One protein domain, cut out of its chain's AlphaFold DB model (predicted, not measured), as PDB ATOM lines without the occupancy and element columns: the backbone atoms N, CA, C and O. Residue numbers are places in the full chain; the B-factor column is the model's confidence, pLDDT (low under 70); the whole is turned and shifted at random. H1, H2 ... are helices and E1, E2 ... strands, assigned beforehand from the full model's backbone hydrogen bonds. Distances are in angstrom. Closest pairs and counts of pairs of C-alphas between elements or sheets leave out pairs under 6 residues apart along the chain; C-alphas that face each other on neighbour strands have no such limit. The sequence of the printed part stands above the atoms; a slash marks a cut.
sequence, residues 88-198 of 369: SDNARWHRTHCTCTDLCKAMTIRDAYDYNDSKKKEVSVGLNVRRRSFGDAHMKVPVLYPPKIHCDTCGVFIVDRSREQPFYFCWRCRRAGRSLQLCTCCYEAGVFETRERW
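What this domain is: This is residues 88 to 198 of the 369 residues of the protein "Hypothetical protein" of Alexandrium monilatum (UniProt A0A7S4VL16). A small head of short strands, helices and loops has one long, thin hairpin arm, E2 and E3, reaching far out from it. The head is built on a three-stranded sheet, E1, E6 and E7, with the small hairpin of E4 and E5 close by E7, and the short helices H1 to H4 around these strands. The printed part has 111 residues, with four named helices and seven named strands in the order H1 E1 H2 E2 E3 E4 E5 E6 H3 E7 H4; the class is mixed, helices and strands, with 53 residues, under half, in named elements. The sheet's order is E1 - E6 - E7, and all three sheets are antiparallel. The whole is loose, with a radius of gyration of the C-alphas of 18.2 A, and spans 67 by 26 by 23 A, the arm making much of the length.

How they stand to each other: In the largest sheet, E6, residues 167 to 170, is the inner strand between E1, residues 103 to 106, and E7, residues 181 to 183. E1 and E6 are antiparallel at 139 degrees, with N 104 and O 169 within hydrogen-bond range at 2.8 A. E6 and E7 are antiparallel at 152 degrees, with N 182 and O 168 at 2.8 A. H4, residues 184 to 188, is on this sheet over E6 at a height over the sheet of 7.9 A, with the C-alphas of Phe 167 and Thr 184 closest at 5.4 A. H2, residues 109 to 112, and H3, residues 171 to 175, only graze the sheet. H1, residues 89 to 97, is only just not on it, with 4 pairs of C-alphas within 10 A; H1 and H3 are close but not clearly touching, the closest C-alphas, of His 94 and Cys 173, being 6.5 A apart. E4, residues 148 to 150, and E5, residues 157 to 160, form a hairpin, antiparallel at 160 degrees, with N 149 and O 159 at 2.8 A. The closest C-alphas of E4 and E7, those of His 150 and Gln 181, are 7.0 A apart. E2, residues 120 to 125, and E3, residues 137 to 142, form the other hairpin, antiparallel at 146 degrees, with N 121 and O 141 at 2.8 A; both are apart from E6 and E7. Every O i to N i+4 pair is within hydrogen-bond range in H3 and H4, 4 of 5 are in H1, and H2 is too short for such a pair.

Where its parts are: H1 begins at C-alpha 89 (137.109, 116.383, 147.689) and is 12.3 A long. E2 is 14.6 A long and E3 16.2 A, with C-alpha 137 at (124.201, 107.567, 179.225). E6 is 10.5 A long. H4 ends at C-alpha 188 (157.240, 110.166, 144.786).

The domain as a whole: The C-alphas farthest apart, those of Arg 131 and Trp 198, are 67.4 A apart. The printed part has no cut. The link from E2 to E3, 11 residues, is long; residues 128 to 133 stand free. The mean pLDDT of the printed part is 89.1, and residues 128 to 134 and 194 to 198 are under 70.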
ATOM      1  N   SER A  88     139.007 112.636 145.249       91.56
ATOM      2  CA  SER A  88     138.472 112.976 146.563       91.56
ATOM      3  C   SER A  88     138.338 114.495 146.718       91.56
ATOM      4  O   SER A  88     139.174 115.274 146.249       91.56
ATOM      5  N   ASP A  89     137.306 114.949 147.432       94.00
ATOM      6  CA  ASP A  89     137.109 116.383 147.689       94.00
ATOM      7  C   ASP A  89     138.324 117.025 148.387       94.00
ATOM      8  O   ASP A  89     138.569 118.228 148.258       94.00
ATOM      9  N   ASN A  90     139.102 116.225 149.125       94.50
ATOM     10  CA  ASN A  90     140.351 116.648 149.752       94.50
ATOM     11  C   ASN A  90     141.459 116.888 148.720       94.50
ATOM     12  O   ASN A  90     142.117 117.929 148.790       94.50
ATOM     13  N   ALA A  91     141.632 115.978 147.757       93.12
ATOM     14  CA  ALA A  91     142.591 116.119 146.661       93.12
ATOM     15  C   ALA A  91     142.290 117.362 145.808       93.12
ATOM     16  O   ALA A  91     143.168 118.208 145.607       93.12
ATOM     17  N   ARG A  92     141.017 117.557 145.438       93.44
ATOM     18  CA  ARG A  92     140.574 118.731 144.671       93.44
ATOM     19  C   ARG A  92     140.838 120.048 145.407       93.44
ATOM     20  O   ARG A  92     141.315 121.020 144.816       93.44
ATOM     21  N   TRP A  93     140.534 120.102 146.705       95.19
ATOM     22  CA  TRP A  93     140.786 121.300 147.511       95.19
ATOM     23  C   TRP A  93     142.285 121.583 147.661       95.19
ATOM     24  O   TRP A  93     142.705 122.735 147.566       95.19
ATOM     25  N   HIS A  94     143.102 120.545 147.858       95.00
ATOM     26  CA  HIS A  94     144.549 120.702 147.983       95.00
ATOM     27  C   HIS A  94     145.159 121.335 146.734       95.00
ATOM     28  O   HIS A  94     145.859 122.335 146.856       95.00
ATOM     29  N   ARG A  95     144.822 120.831 145.540       92.94
ATOM     30  CA  ARG A  95     145.340 121.350 144.258       92.94
ATOM     31  C   ARG A  95     145.103 122.845 144.049       92.94
ATOM     32  O   ARG A  95     145.863 123.493 143.345       92.94
ATOM     33  N   THR A  96     144.038 123.382 144.637       94.88
ATOM     34  CA  THR A  96     143.638 124.785 144.470       94.88
ATOM     35  C   THR A  96     144.168 125.704 145.570       94.88
ATOM     36  O   THR A  96     144.247 126.909 145.357       94.88
ATOM     37  N   HIS A  97     144.526 125.167 146.741       95.94
ATOM     38  CA  HIS A  97     144.827 125.975 147.932       95.94
ATOM     39  C   HIS A  97     146.190 125.697 148.566       95.94
ATOM     40  O   HIS A  97     146.568 126.401 149.503       95.94
ATOM     41  N   CYS A  98     146.903 124.669 148.119       95.31
ATOM     42  CA  CYS A  98     148.151 124.218 148.717       95.31
ATOM     43  C   CYS A  98     149.221 124.008 147.647       95.31
ATOM     44  O   CYS A  98     148.920 123.791 146.475       95.31
ATOM     45  N   THR A  99     150.474 124.041 148.081       93.56
ATOM     46  CA  THR A  99     151.640 123.713 147.256       93.56
ATOM     47  C   THR A  99     152.305 122.436 147.761       93.56
ATOM     48  O   THR A  99     152.038 121.956 148.865       93.56
ATOM     49  N   CYS A 100     153.230 121.879 146.977       89.94
ATOM     50  CA  CYS A 100     153.992 120.696 147.385       89.94
ATOM     51  C   CYS A 100     154.871 120.940 148.628       89.94
ATOM     52  O   CYS A 100     155.150 119.999 149.368       89.94
ATOM     53  N   THR A 101     155.248 122.193 148.915       93.44
ATOM     54  CA  THR A 101     155.943 122.579 150.157       93.44
ATOM     55  C   THR A 101     155.053 122.461 151.393       93.44
ATOM     56  O   THR A 101     155.560 122.427 152.512       93.44
ATOM     57  N   ASP A 102     153.730 122.381 151.211       95.50
ATOM     58  CA  ASP A 102     152.781 122.165 152.301       95.50
ATOM     59  C   ASP A 102     152.644 120.685 152.696       95.50
ATOM     60  O   ASP A 102     151.918 120.365 153.642       95.50
ATOM     61  N   LEU A 103     153.301 119.770 151.975       96.56
ATOM     62  CA  LEU A 103     153.326 118.346 152.292       96.56
ATOM     63  C   LEU A 103     154.468 118.045 153.264       96.56
ATOM     64  O   LEU A 103     155.643 118.242 152.959       96.56
ATOM     65  N   CYS A 104     154.119 117.517 154.432       97.44
ATOM     66  CA  CYS A 104     155.061 117.094 155.459       97.44
ATOM     67  C   CYS A 104     155.076 115.572 155.565       97.44
ATOM     68  O   CYS A 104     154.029 114.927 155.483       97.44
ATOM     69  N   LYS A 105     156.262 115.000 155.784       97.56
ATOM     70  CA  LYS A 105     156.425 113.573 156.062       97.56
ATOM     71  C   LYS A 105     156.106 113.290 157.533       97.56
ATOM     72  O   LYS A 105     156.583 114.006 158.410       97.56
ATOM     73  N   ALA A 106     155.343 112.237 157.794       98.00
ATOM     74  CA  ALA A 106     155.065 111.682 159.116       98.00
ATOM     75  C   ALA A 106     155.394 110.185 159.129       98.00
ATOM     76  O   ALA A 106     155.288 109.527 158.094       98.00
ATOM     77  N   MET A 107     155.785 109.650 160.289       97.00
ATOM     78  CA  MET A 107     156.021 108.211 160.475       97.00
ATOM     79  C   MET A 107     154.841 107.536 161.175       97.00
ATOM     80  O   MET A 107     154.567 106.358 160.950       97.00
ATOM     81  N   THR A 108     154.116 108.280 162.010       97.69
ATOM     82  CA  THR A 108     152.951 107.786 162.745       97.69
ATOM     83  C   THR A 108     151.751 108.719 162.594       97.69
ATOM     84  O   THR A 108     151.874 109.901 162.266       97.69
ATOM     85  N   ILE A 109     150.554 108.208 162.904       96.81
ATOM     86  CA  ILE A 109     149.334 109.032 162.960       96.81
ATOM     87  C   ILE A 109     149.482 110.167 163.990       96.81
ATOM     88  O   ILE A 109     148.918 111.242 163.806       96.81
ATOM     89  N   ARG A 110     150.249 109.953 165.066       95.12
ATOM     90  CA  ARG A 110     150.454 110.969 166.109       95.12
ATOM     91  C   ARG A 110     151.296 112.139 165.606       95.12
ATOM     92  O   ARG A 110     151.002 113.270 165.967       95.12
ATOM     93  N   ASP A 111     152.273 111.880 164.738       95.94
ATOM     94  CA  ASP A 111     153.114 112.937 164.157       95.94
ATOM     95  C   ASP A 111     152.308 113.825 163.198       95.94
ATOM     96  O   ASP A 111     152.529 115.031 163.106       95.94
ATOM     97  N   ALA A 112     151.341 113.230 162.491       96.12
ATOM     98  CA  ALA A 112     150.508 113.936 161.520       96.12
ATOM     99  C   ALA A 112     149.311 114.674 162.135       96.12
ATOM    100  O   ALA A 112     148.765 115.578 161.495       96.12
ATOM    101  N   TYR A 113     148.874 114.331 163.350       93.56
ATOM    102  CA  TYR A 113     147.682 114.908 163.979       93.56
ATOM    103  C   TYR A 113     147.940 115.289 165.435       93.56
ATOM    104  O   TYR A 113     148.119 114.431 166.294       93.56
ATOM    105  N   ASP A 114     147.857 116.586 165.725       89.25
ATOM    106  CA  ASP A 114     148.072 117.097 167.078       89.25
ATOM    107  C   ASP A 114     146.953 116.603 168.017       89.25
ATOM    108  O   ASP A 114     145.758 116.781 167.743       89.25
ATOM    109  N   TYR A 115     147.330 115.996 169.146       87.94
ATOM    110  CA  TYR A 115     146.380 115.624 170.195       87.94
ATOM    111  C   TYR A 115     145.809 116.880 170.843       87.94
ATOM    112  O   TYR A 115     146.553 117.716 171.352       87.94
ATOM    113  N   ASN A 116     144.484 117.004 170.869       86.56
ATOM    114  CA  ASN A 116     143.823 118.117 171.535       86.56
ATOM    115  C   ASN A 116     142.818 117.590 172.562       86.56
ATOM    116  O   ASN A 116     141.686 117.256 172.211       86.56
ATOM    117  N   ASP A 117     143.229 117.552 173.833       86.69
ATOM    118  CA  ASP A 117     142.395 117.064 174.943       86.69
ATOM    119  C   ASP A 117     141.122 117.903 175.153       86.69
ATOM    120  O   ASP A 117     140.111 117.419 175.672       86.69
ATOM    121  N   SER A 118     141.133 119.157 174.690       89.31
ATOM    122  CA  SER A 118     139.972 120.047 174.744       89.31
ATOM    123  C   SER A 118     138.870 119.618 173.772       89.31
ATOM    124  O   SER A 118     137.702 119.946 173.983       89.31
ATOM    125  N   LYS A 119     139.200 118.861 172.716       88.38
ATOM    126  CA  LYS A 119     138.218 118.330 171.762       88.38
ATOM    127  C   LYS A 119     137.678 116.994 172.267       88.38
ATOM    128  O   LYS A 119     138.240 115.931 172.009       88.38
ATOM    129  N   LYS A 120     136.542 117.042 172.965       92.19
ATOM    130  CA  LYS A 120     135.804 115.852 173.413       92.19
ATOM    131  C   LYS A 120     134.550 115.681 172.566       92.19
ATOM    132  O   LYS A 120     133.796 116.634 172.382       92.19
ATOM    133  N   LYS A 121     134.324 114.473 172.057       92.19
ATOM    134  CA  LYS A 121     133.085 114.093 171.379       92.19
ATOM    135  C   LYS A 121     132.186 113.386 172.378       92.19
ATOM    136  O   LYS A 121     132.619 112.485 173.093       92.19
ATOM    137  N   GLU A 122     130.938 113.816 172.430       92.94
ATOM    138  CA  GLU A 122     129.913 113.131 173.199       92.94
ATOM    139  C   GLU A 122     129.454 111.897 172.421       92.94
ATOM    140  O   GLU A 122     129.105 111.978 171.242       92.94
ATOM    141  N   VAL A 123     129.536 110.739 173.064       92.50
ATOM    142  CA  VAL A 123     129.135 109.453 172.502       92.50
ATOM    143  C   VAL A 123     128.040 108.889 173.399       92.50
ATOM    144  O   VAL A 123     128.216 108.803 174.616       92.50
ATOM    145  N   SER A 124     126.902 108.528 172.807       88.75
ATOM    146  CA  SER A 124     125.850 107.788 173.499       88.75
ATOM    147  C   SER A 124     126.286 106.333 173.640       88.75
ATOM    148  O   SER A 124     126.514 105.630 172.652       88.75
ATOM    149  N   VAL A 125     126.450 105.875 174.879       86.62
ATOM    150  CA  VAL A 125     126.788 104.478 175.153       86.62
ATOM    151  C   VAL A 125     125.493 103.752 175.477       86.62
ATOM    152  O   VAL A 125     124.949 103.888 176.572       86.62
ATOM    153  N   GLY A 126     124.996 102.971 174.517       78.44
ATOM    154  CA  GLY A 126     123.858 102.084 174.737       78.44
ATOM    155  C   GLY A 126     124.228 100.999 175.745       78.44
ATOM    156  O   GLY A 126     124.834  99.987 175.387       78.44
ATOM    157  N   LEU A 127     123.883 101.199 177.018       73.00
ATOM    158  CA  LEU A 127     124.023 100.171 178.044       73.00
ATOM    159  C   LEU A 127     122.972  99.095 177.784       73.00
ATOM    160  O   LEU A 127     121.829  99.190 178.220       73.00
ATOM    161  N   ASN A 128     123.374  98.048 177.069       61.53
ATOM    162  CA  ASN A 128     122.536  96.891 176.768       61.53
ATOM    163  C   ASN A 128     122.383  95.994 178.018       61.53
ATOM    164  O   ASN A 128     122.750  94.817 178.037       61.53
ATOM    165  N   VAL A 129     121.888  96.565 179.119       67.31
ATOM    166  CA  VAL A 129     121.595  95.847 180.360       67.31
ATOM    167  C   VAL A 129     120.167  95.334 180.254       67.31
ATOM    168  O   VAL A 129     119.199  96.069 180.415       67.31
ATOM    169  N   ARG A 130     120.060  94.034 179.976       66.44
ATOM    170  CA  ARG A 130     118.862  93.269 179.585       66.44
ATOM    171  C   ARG A 130     117.554  93.450 180.376       66.44
ATOM    172  O   ARG A 130     116.615  92.736 180.039       66.44
ATOM    173  N   ARG A 131     117.422  94.293 181.411       60.28
ATOM    174  CA  ARG A 131     116.192  94.303 182.236       60.28
ATOM    175  C   ARG A 131     115.666  95.619 182.798       60.28
ATOM    176  O   ARG A 131     114.603  95.563 183.409       60.28
ATOM    177  N   ARG A 132     116.292  96.780 182.610       61.12
ATOM    178  CA  ARG A 132     115.672  98.057 183.021       61.12
ATOM    179  C   ARG A 132     116.112  99.168 182.087       61.12
ATOM    180  O   ARG A 132     117.311  99.354 181.922       61.12
ATOM    181  N   SER A 133     115.145  99.881 181.516       61.12
ATOM    182  CA  SER A 133     115.331 101.090 180.714       61.12
ATOM    183  C   SER A 133     115.965 102.193 181.566       61.12
ATOM    184  O   SER A 133     115.282 103.067 182.089       61.12
ATOM    185  N   PHE A 134     117.273 102.103 181.787       59.19
ATOM    186  CA  PHE A 134     118.074 103.235 182.224       59.19
ATOM    187  C   PHE A 134     118.336 104.079 180.981       59.19
ATOM    188  O   PHE A 134     118.784 103.541 179.972       59.19
ATOM    189  N   GLY A 135     117.968 105.361 181.045       70.31
ATOM    190  CA  GLY A 135     118.095 106.298 179.929       70.31
ATOM    191  C   GLY A 135     119.515 106.375 179.365       70.31
ATOM    192  O   GLY A 135     120.476 105.937 180.003       70.31
ATOM    193  N   ASP A 136     119.626 106.934 178.162       78.62
ATOM    194  CA  ASP A 136     120.885 107.040 177.432       78.62
ATOM    195  C   ASP A 136     121.959 107.737 178.278       78.62
ATOM    196  O   ASP A 136     121.838 108.898 178.672       78.62
ATOM    197  N   ALA A 137     123.030 107.004 178.580       84.81
ATOM    198  CA  ALA A 137     124.201 107.567 179.225       84.81
ATOM    199  C   ALA A 137     125.080 108.222 178.152       84.81
ATOM    200  O   ALA A 137     125.610 107.552 177.261       84.81
ATOM    201  N   HIS A 138     125.250 109.538 178.248       87.50
ATOM    202  CA  HIS A 138     126.179 110.285 177.408       87.50
ATOM    203  C   HIS A 138     127.558 110.333 178.071       87.50
ATOM    204  O   HIS A 138     127.691 110.721 179.233       87.50
ATOM    205  N   MET A 139     128.600 109.937 177.338       90.50
ATOM    206  CA  MET A 139     129.985 110.014 177.799       90.50
ATOM    207  C   MET A 139     130.796 110.908 176.864       90.50
ATOM    208  O   MET A 139     130.760 110.752 175.644       90.50
ATOM    209  N   LYS A 140     131.560 111.844 177.433       90.50
ATOM    210  CA  LYS A 140     132.513 112.670 176.681       90.50
ATOM    211  C   LYS A 140     133.826 111.913 176.538       90.50
ATOM    212  O   LYS A 140     134.538 111.729 177.523       90.50
ATOM    213  N   VAL A 141     134.149 111.501 175.319       90.62
ATOM    214  CA  VAL A 141     135.389 110.789 174.988       90.62
ATOM    215  C   VAL A 141     136.305 111.748 174.221       90.62
ATOM    216  O   VAL A 141     135.818 112.460 173.338       90.62
ATOM    217  N   PRO A 142     137.612 111.830 174.536       88.00
ATOM    218  CA  PRO A 142     138.544 112.614 173.729       88.00
ATOM    219  C   PRO A 142     138.511 112.140 172.271       88.00
ATOM    220  O   PRO A 142     138.469 110.937 171.993       88.00
ATOM    221  N   VAL A 143     138.499 113.085 171.328       86.75
ATOM    222  CA  VAL A 143     138.541 112.762 169.898       86.75
ATOM    223  C   VAL A 143     139.940 112.263 169.569       86.75
ATOM    224  O   VAL A 143     140.871 113.041 169.383       86.75
ATOM    225  N   LEU A 144     140.084 110.944 169.513       86.19
ATOM    226  CA  LEU A 144     141.299 110.314 169.019       86.19
ATOM    227  C   LEU A 144     141.432 110.558 167.508       86.19
ATOM    228  O   LEU A 144     140.430 110.623 166.792       86.19
ATOM    229  N   TYR A 145     142.674 110.633 167.027       89.62
ATOM    230  CA  TYR A 145     143.031 110.697 165.601       89.62
ATOM    231  C   TYR A 145     142.357 109.573 164.790       89.62
ATOM    232  O   TYR A 145     141.950 108.572 165.390       89.62
ATOM    233  N   PRO A 146     142.275 109.644 163.450       92.88
ATOM    234  CA  PRO A 146     141.727 108.557 162.636       92.88
ATOM    235  C   PRO A 146     142.319 107.179 163.014       92.88
ATOM    236  O   PRO A 146     143.502 107.082 163.340       92.88
ATOM    237  N   PRO A 147     141.515 106.099 163.058       94.00
ATOM    238  CA  PRO A 147     142.021 104.771 163.418       94.00
ATOM    239  C   PRO A 147     142.928 104.171 162.338       94.00
ATOM    240  O   PRO A 147     143.809 103.374 162.660       94.00
ATOM    241  N   LYS A 148     142.687 104.540 161.078       96.62
ATOM    242  CA  LYS A 148     143.397 104.081 159.886       96.62
ATOM    243  C   LYS A 148     143.523 105.243 158.910       96.62
ATOM    244  O   LYS A 148     142.577 106.019 158.777       96.62
ATOM    245  N   ILE A 149     144.652 105.307 158.225       97.25
ATOM    246  CA  ILE A 149     144.945 106.266 157.166       97.25
ATOM    247  C   ILE A 149     145.033 105.505 155.844       97.25
ATOM    248  O   ILE A 149     145.679 104.459 155.765       97.25
ATOM    249  N   HIS A 150     144.365 106.032 154.824       96.50
ATOM    250  CA  HIS A 150     144.434 105.551 153.448       96.50
ATOM    251  C   HIS A 150     144.928 106.695 152.566       96.50
ATOM    252  O   HIS A 150     144.766 107.863 152.921       96.50
ATOM    253  N   CYS A 151     145.551 106.359 151.444       96.19
ATOM    254  CA  CYS A 151     145.976 107.344 150.463       96.19
ATOM    255  C   CYS A 151     144.751 107.963 149.784       96.19
ATOM    256  O   CYS A 151     143.927 107.237 149.234       96.19
ATOM    257  N   ASP A 152     144.655 109.291 149.762       95.62
ATOM    258  CA  ASP A 152     143.553 110.009 149.103       95.62
ATOM    259  C   ASP A 152     143.617 109.946 147.562       95.62
ATOM    260  O   ASP A 152     142.694 110.419 146.899       95.62
ATOM    261  N   THR A 153     144.698 109.387 147.001       92.56
ATOM    262  CA  THR A 153     144.875 109.153 145.557       92.56
ATOM    263  C   THR A 153     144.566 107.723 145.159       92.56
ATOM    264  O   THR A 153     143.690 107.509 144.336       92.56
ATOM    265  N   CYS A 154     145.312 106.751 145.690       91.12
ATOM    266  CA  CYS A 154     145.210 105.357 145.254       91.12
ATOM    267  C   CYS A 154     144.335 104.497 146.173       91.12
ATOM    268  O   CYS A 154     144.231 103.294 145.968       91.12
ATOM    269  N   GLY A 155     143.789 105.061 147.257       92.31
ATOM    270  CA  GLY A 155     142.967 104.333 148.229       92.31
ATOM    271  C   GLY A 155     143.723 103.306 149.085       92.31
ATOM    272  O   GLY A 155     143.154 102.770 150.038       92.31
ATOM    273  N   VAL A 156     145.004 103.042 148.796       92.00
ATOM    274  CA  VAL A 156     145.818 102.051 149.511       92.00
ATOM    275  C   VAL A 156     145.910 102.403 150.993       92.00
ATOM    276  O   VAL A 156     146.119 103.557 151.378       92.00
ATOM    277  N   PHE A 157     145.761 101.385 151.839       95.50
ATOM    278  CA  PHE A 157     145.982 101.501 153.273       95.50
ATOM    279  C   PHE A 157     147.445 101.848 153.560       95.50
ATOM    280  O   PHE A 157     148.355 101.142 153.133       95.50
ATOM    281  N   ILE A 158     147.656 102.928 154.309       96.44
ATOM    282  CA  ILE A 158     148.988 103.429 154.646       96.44
ATOM    283  C   ILE A 158     149.385 102.942 156.033       96.44
ATOM    284  O   ILE A 158     150.372 102.239 156.180       96.44
ATOM    285  N   VAL A 159     148.643 103.337 157.070       97.12
ATOM    286  CA  VAL A 159     149.049 103.092 158.459       97.12
ATOM    287  C   VAL A 159     147.842 103.091 159.398       97.12
ATOM    288  O   VAL A 159     146.829 103.750 159.151       97.12
ATOM    289  N   ASP A 160     147.931 102.333 160.489       96.69
ATOM    290  CA  ASP A 160     146.974 102.354 161.599       96.69
ATOM    291  C   ASP A 160     147.630 102.907 162.874       96.69
ATOM    292  O   ASP A 160     148.810 103.238 162.899       96.69
ATOM    293  N   ARG A 161     146.873 103.022 163.969       94.50
ATOM    294  CA  ARG A 161     147.406 103.564 165.235       94.50
ATOM    295  C   ARG A 161     148.493 102.703 165.901       94.50
ATOM    296  O   ARG A 161     149.064 103.159 166.888       94.50
ATOM    297  N   SER A 162     148.698 101.468 165.447       92.69
ATOM    298  CA  SER A 162     149.628 100.505 166.048       92.69
ATOM    299  C   SER A 162     150.941 100.359 165.285       92.69
ATOM    300  O   SER A 162     151.884  99.795 165.830       92.69
ATOM    301  N   ARG A 163     151.002 100.852 164.045       93.00
ATOM    302  CA  ARG A 163     152.153 100.709 163.151       93.00
ATOM    303  C   ARG A 163     152.827 102.052 162.893       93.00
ATOM    304  O   ARG A 163     152.207 103.106 163.012       93.00
ATOM    305  N   GLU A 164     154.088 101.979 162.489       95.44
ATOM    306  CA  GLU A 164     154.876 103.113 162.015       95.44
ATOM    307  C   GLU A 164     155.209 102.868 160.542       95.44
ATOM    308  O   GLU A 164     155.761 101.827 160.189       95.44
ATOM    309  N   GLN A 165     154.820 103.791 159.671       94.38
ATOM    310  CA  GLN A 165     155.080 103.715 158.238       94.38
ATOM    311  C   GLN A 165     155.127 105.141 157.685       94.38
ATOM    312  O   GLN A 165     154.228 105.923 157.995       94.38
ATOM    313  N   PRO A 166     156.139 105.506 156.879       96.94
ATOM    314  CA  PRO A 166     156.226 106.845 156.320       96.94
ATOM    315  C   PRO A 166     155.030 107.154 155.417       96.94
ATOM    316  O   PRO A 166     154.638 106.346 154.576       96.94
ATOM    317  N   PHE A 167     154.497 108.360 155.556       98.12
ATOM    318  CA  PHE A 167     153.489 108.920 154.664       98.12
ATOM    319  C   PHE A 167     153.575 110.440 154.642       98.12
ATOM    320  O   PHE A 167     154.260 111.045 155.467       98.12
ATOM    321  N   TYR A 168     152.888 111.062 153.691       97.94
ATOM    322  CA  TYR A 168     152.842 112.512 153.565       97.94
ATOM    323  C   TYR A 168     151.450 113.022 153.899       97.94
ATOM    324  O   TYR A 168     150.450 112.422 153.516       97.94
ATOM    325  N   PHE A 169     151.374 114.145 154.598       97.88
ATOM    326  CA  PHE A 169     150.121 114.837 154.865       97.88
ATOM    327  C   PHE A 169     150.282 116.328 154.596       97.88
ATOM    328  O   PHE A 169     151.373 116.878 154.737       97.88
ATOM    329  N   CYS A 170     149.199 117.006 154.224       97.38
ATOM    330  CA  CYS A 170     149.246 118.453 154.029       97.38
ATOM    331  C   CYS A 170     148.879 119.202 155.318       97.38
ATOM    332  O   CYS A 170     147.729 119.151 155.773       97.38
ATOM    333  N   TRP A 171     149.824 119.955 155.891       97.31
ATOM    334  CA  TRP A 171     149.580 120.707 157.130       97.31
ATOM    335  C   TRP A 171     148.567 121.847 156.933       97.31
ATOM    336  O   TRP A 171     147.811 122.173 157.856       97.31
ATOM    337  N   ARG A 172     148.494 122.423 155.725       96.75
ATOM    338  CA  ARG A 172     147.535 123.480 155.370       96.75
ATOM    339  C   ARG A 172     146.113 122.941 155.202       96.75
ATOM    340  O   ARG A 172     145.191 123.514 155.786       96.75
ATOM    341  N   CYS A 173     145.933 121.798 154.527       96.81
ATOM    342  CA  CYS A 173     144.652 121.073 154.513       96.81
ATOM    343  C   CYS A 173     144.178 120.769 155.938       96.81
ATOM    344  O   CYS A 173     143.025 121.035 156.272       96.81
ATOM    345  N   ARG A 174     145.092 120.301 156.799       94.94
ATOM    346  CA  ARG A 174     144.812 119.998 158.207       94.94
ATOM    347  C   ARG A 174     144.299 121.216 158.975       94.94
ATOM    348  O   ARG A 174     143.295 121.116 159.678       94.94
ATOM    349  N   ARG A 175     144.942 122.381 158.821       94.88
ATOM    350  CA  ARG A 175     144.483 123.641 159.440       94.88
ATOM    351  C   ARG A 175     143.108 124.082 158.935       94.88
ATOM    352  O   ARG A 175     142.347 124.652 159.710       94.88
ATOM    353  N   ALA A 176     142.773 123.769 157.686       96.19
ATOM    354  CA  ALA A 176     141.455 124.012 157.104       96.19
ATOM    355  C   ALA A 176     140.390 122.968 157.507       96.19
ATOM    356  O   ALA A 176     139.276 123.002 156.989       96.19
ATOM    357  N   GLY A 177     140.708 122.027 158.405       93.69
ATOM    358  CA  GLY A 177     139.782 120.971 158.828       93.69
ATOM    359  C   GLY A 177     139.591 119.854 157.797       93.69
ATOM    360  O   GLY A 177     138.646 119.078 157.913       93.69
ATOM    361  N   ARG A 178     140.478 119.763 156.802       95.69
ATOM    362  CA  ARG A 178     140.525 118.685 155.807       95.69
ATOM    363  C   ARG A 178     141.673 117.731 156.108       95.69
ATOM    364  O   ARG A 178     142.588 118.049 156.861       95.69
ATOM    365  N   SER A 179     141.648 116.557 155.497       95.19
ATOM    366  CA  SER A 179     142.684 115.544 155.685       95.19
ATOM    367  C   SER A 179     143.159 115.049 154.330       95.19
ATOM    368  O   SER A 179     142.516 114.181 153.757       95.19
ATOM    369  N   LEU A 180     144.257 115.617 153.828       97.12
ATOM    370  CA  LEU A 180     144.970 115.043 152.691       97.12
ATOM    371  C   LEU A 180     146.144 114.208 153.203       97.12
ATOM    372  O   LEU A 180     146.998 114.742 153.918       97.12
ATOM    373  N   GLN A 181     146.177 112.937 152.821       97.44
ATOM    374  CA  GLN A 181     147.178 111.936 153.161       97.44
ATOM    375  C   GLN A 181     147.602 111.187 151.893       97.44
ATOM    376  O   GLN A 181     146.761 110.756 151.105       97.44
ATOM    377  N   LEU A 182     148.905 110.996 151.710       97.38
ATOM    378  CA  LEU A 182     149.500 110.328 150.556       97.38
ATOM    379  C   LEU A 182     150.456 109.240 151.016       97.38
ATOM    380  O   LEU A 182     151.263 109.456 151.923       97.38
ATOM    381  N   CYS A 183     150.401 108.085 150.358       97.12
ATOM    382  CA  CYS A 183     151.457 107.094 150.504       97.12
ATOM    383  C   CYS A 183     152.755 107.633 149.879       97.12
ATOM    384  O   CYS A 183     152.729 108.546 149.047       97.12
ATOM    385  N   THR A 184     153.893 107.064 150.273       95.25
ATOM    386  CA  THR A 184     155.201 107.437 149.712       95.25
ATOM    387  C   THR A 184     155.226 107.298 148.195       95.25
ATOM    388  O   THR A 184     155.704 108.204 147.529       95.25
ATOM    389  N   CYS A 185     154.605 106.252 147.644       92.00
ATOM    390  CA  CYS A 185     154.557 106.029 146.200       92.00
ATOM    391  C   CYS A 185     153.819 107.145 145.452       92.00
ATOM    392  O   CYS A 185     154.351 107.682 144.491       92.00
ATOM    393  N   CYS A 186     152.625 107.553 145.901       93.25
ATOM    394  CA  CYS A 186     151.888 108.649 145.258       93.25
ATOM    395  C   CYS A 186     152.584 110.006 145.434       93.25
ATOM    396  O   CYS A 186     152.452 110.878 144.575       93.25
ATOM    397  N   TYR A 187     153.310 110.197 146.537       94.50
ATOM    398  CA  TYR A 187     154.130 111.388 146.729       94.50
ATOM    399  C   TYR A 187     155.329 111.412 145.770       94.50
ATOM    400  O   TYR A 187     155.558 112.422 145.114       94.50
ATOM    401  N   GLU A 188     156.068 110.307 145.662       88.19
ATOM    402  CA  GLU A 188     157.240 110.166 144.786       88.19
ATOM    403  C   GLU A 188     156.869 110.187 143.301       88.19
ATOM    404  O   GLU A 188     157.615 110.736 142.497       88.19
ATOM    405  N   ALA A 189     155.688 109.672 142.949       86.88
ATOM    406  CA  ALA A 189     155.105 109.800 141.616       86.88
ATOM    407  C   ALA A 189     154.667 111.240 141.282       86.88
ATOM    408  O   ALA A 189     154.229 111.508 140.167       86.88
ATOM    409  N   GLY A 190     154.738 112.171 142.239       91.75
ATOM    410  CA  GLY A 190     154.467 113.583 142.000       91.75
ATOM    411  C   GLY A 190     152.996 113.908 141.726       91.75
ATOM    412  O   GLY A 190     152.703 114.912 141.083       91.75
ATOM    413  N   VAL A 191     152.041 113.113 142.230       90.25
ATOM    414  CA  VAL A 191     150.601 113.260 141.901       90.25
ATOM    415  C   VAL A 191     150.025 114.646 142.253       90.25
ATOM    416  O   VAL A 191     149.060 115.106 141.637       90.25
ATOM    417  N   PHE A 192     150.617 115.324 143.240       88.31
ATOM    418  CA  PHE A 192     150.244 116.682 143.664       88.31
ATOM    419  C   PHE A 192     151.342 117.714 143.426       88.31
ATOM    420  O   PHE A 192     151.301 118.813 143.982       88.31
ATOM    421  N   GLU A 193     152.335 117.388 142.604       83.19
ATOM    422  CA  GLU A 193     153.311 118.380 142.194       83.19
ATOM    423  C   GLU A 193     152.661 119.373 141.237       83.19
ATOM    424  O   GLU A 193     152.265 119.061 140.115       83.19
ATOM    425  N   THR A 194     152.563 120.619 141.688       66.19
ATOM    426  CA  THR A 194     152.395 121.754 140.787       66.19
ATOM    427  C   THR A 194     153.621 121.771 139.864       66.19
ATOM    428  O   THR A 194     154.742 121.602 140.345       66.19
ATOM    429  N   ARG A 195     153.416 121.929 138.545       55.09
ATOM    430  CA  ARG A 195     154.403 121.744 137.446       55.09
ATOM    431  C   ARG A 195     155.804 122.367 137.635       55.09
ATOM    432  O   ARG A 195     156.708 122.053 136.871       55.09
ATOM    433  N   GLU A 196     156.009 123.226 138.624       58.00
ATOM    434  CA  GLU A 196     157.259 123.939 138.886       58.00
ATOM    435  C   GLU A 196     158.385 123.049 139.453       58.00
ATOM    436  O   GLU A 196     159.556 123.316 139.186       58.00
ATOM    437  N   ARG A 197     158.081 121.945 140.160       51.84
ATOM    438  CA  ARG A 197     159.120 121.096 140.795       51.84
ATOM    439  C   ARG A 197     160.023 120.375 139.786       51.84
ATOM    440  O   ARG A 197     161.228 120.243 140.016       51.84
ATOM    441  N   TRP A 198     159.467 119.942 138.654       51.06
ATOM    442  CA  TRP A 198     160.227 119.180 137.659       51.06
ATOM    443  C   TRP A 198     161.298 120.028 136.961       51.06
ATOM    444  O   TRP A 198     162.365 119.519 136.610       51.06
TER     445      TRP A 198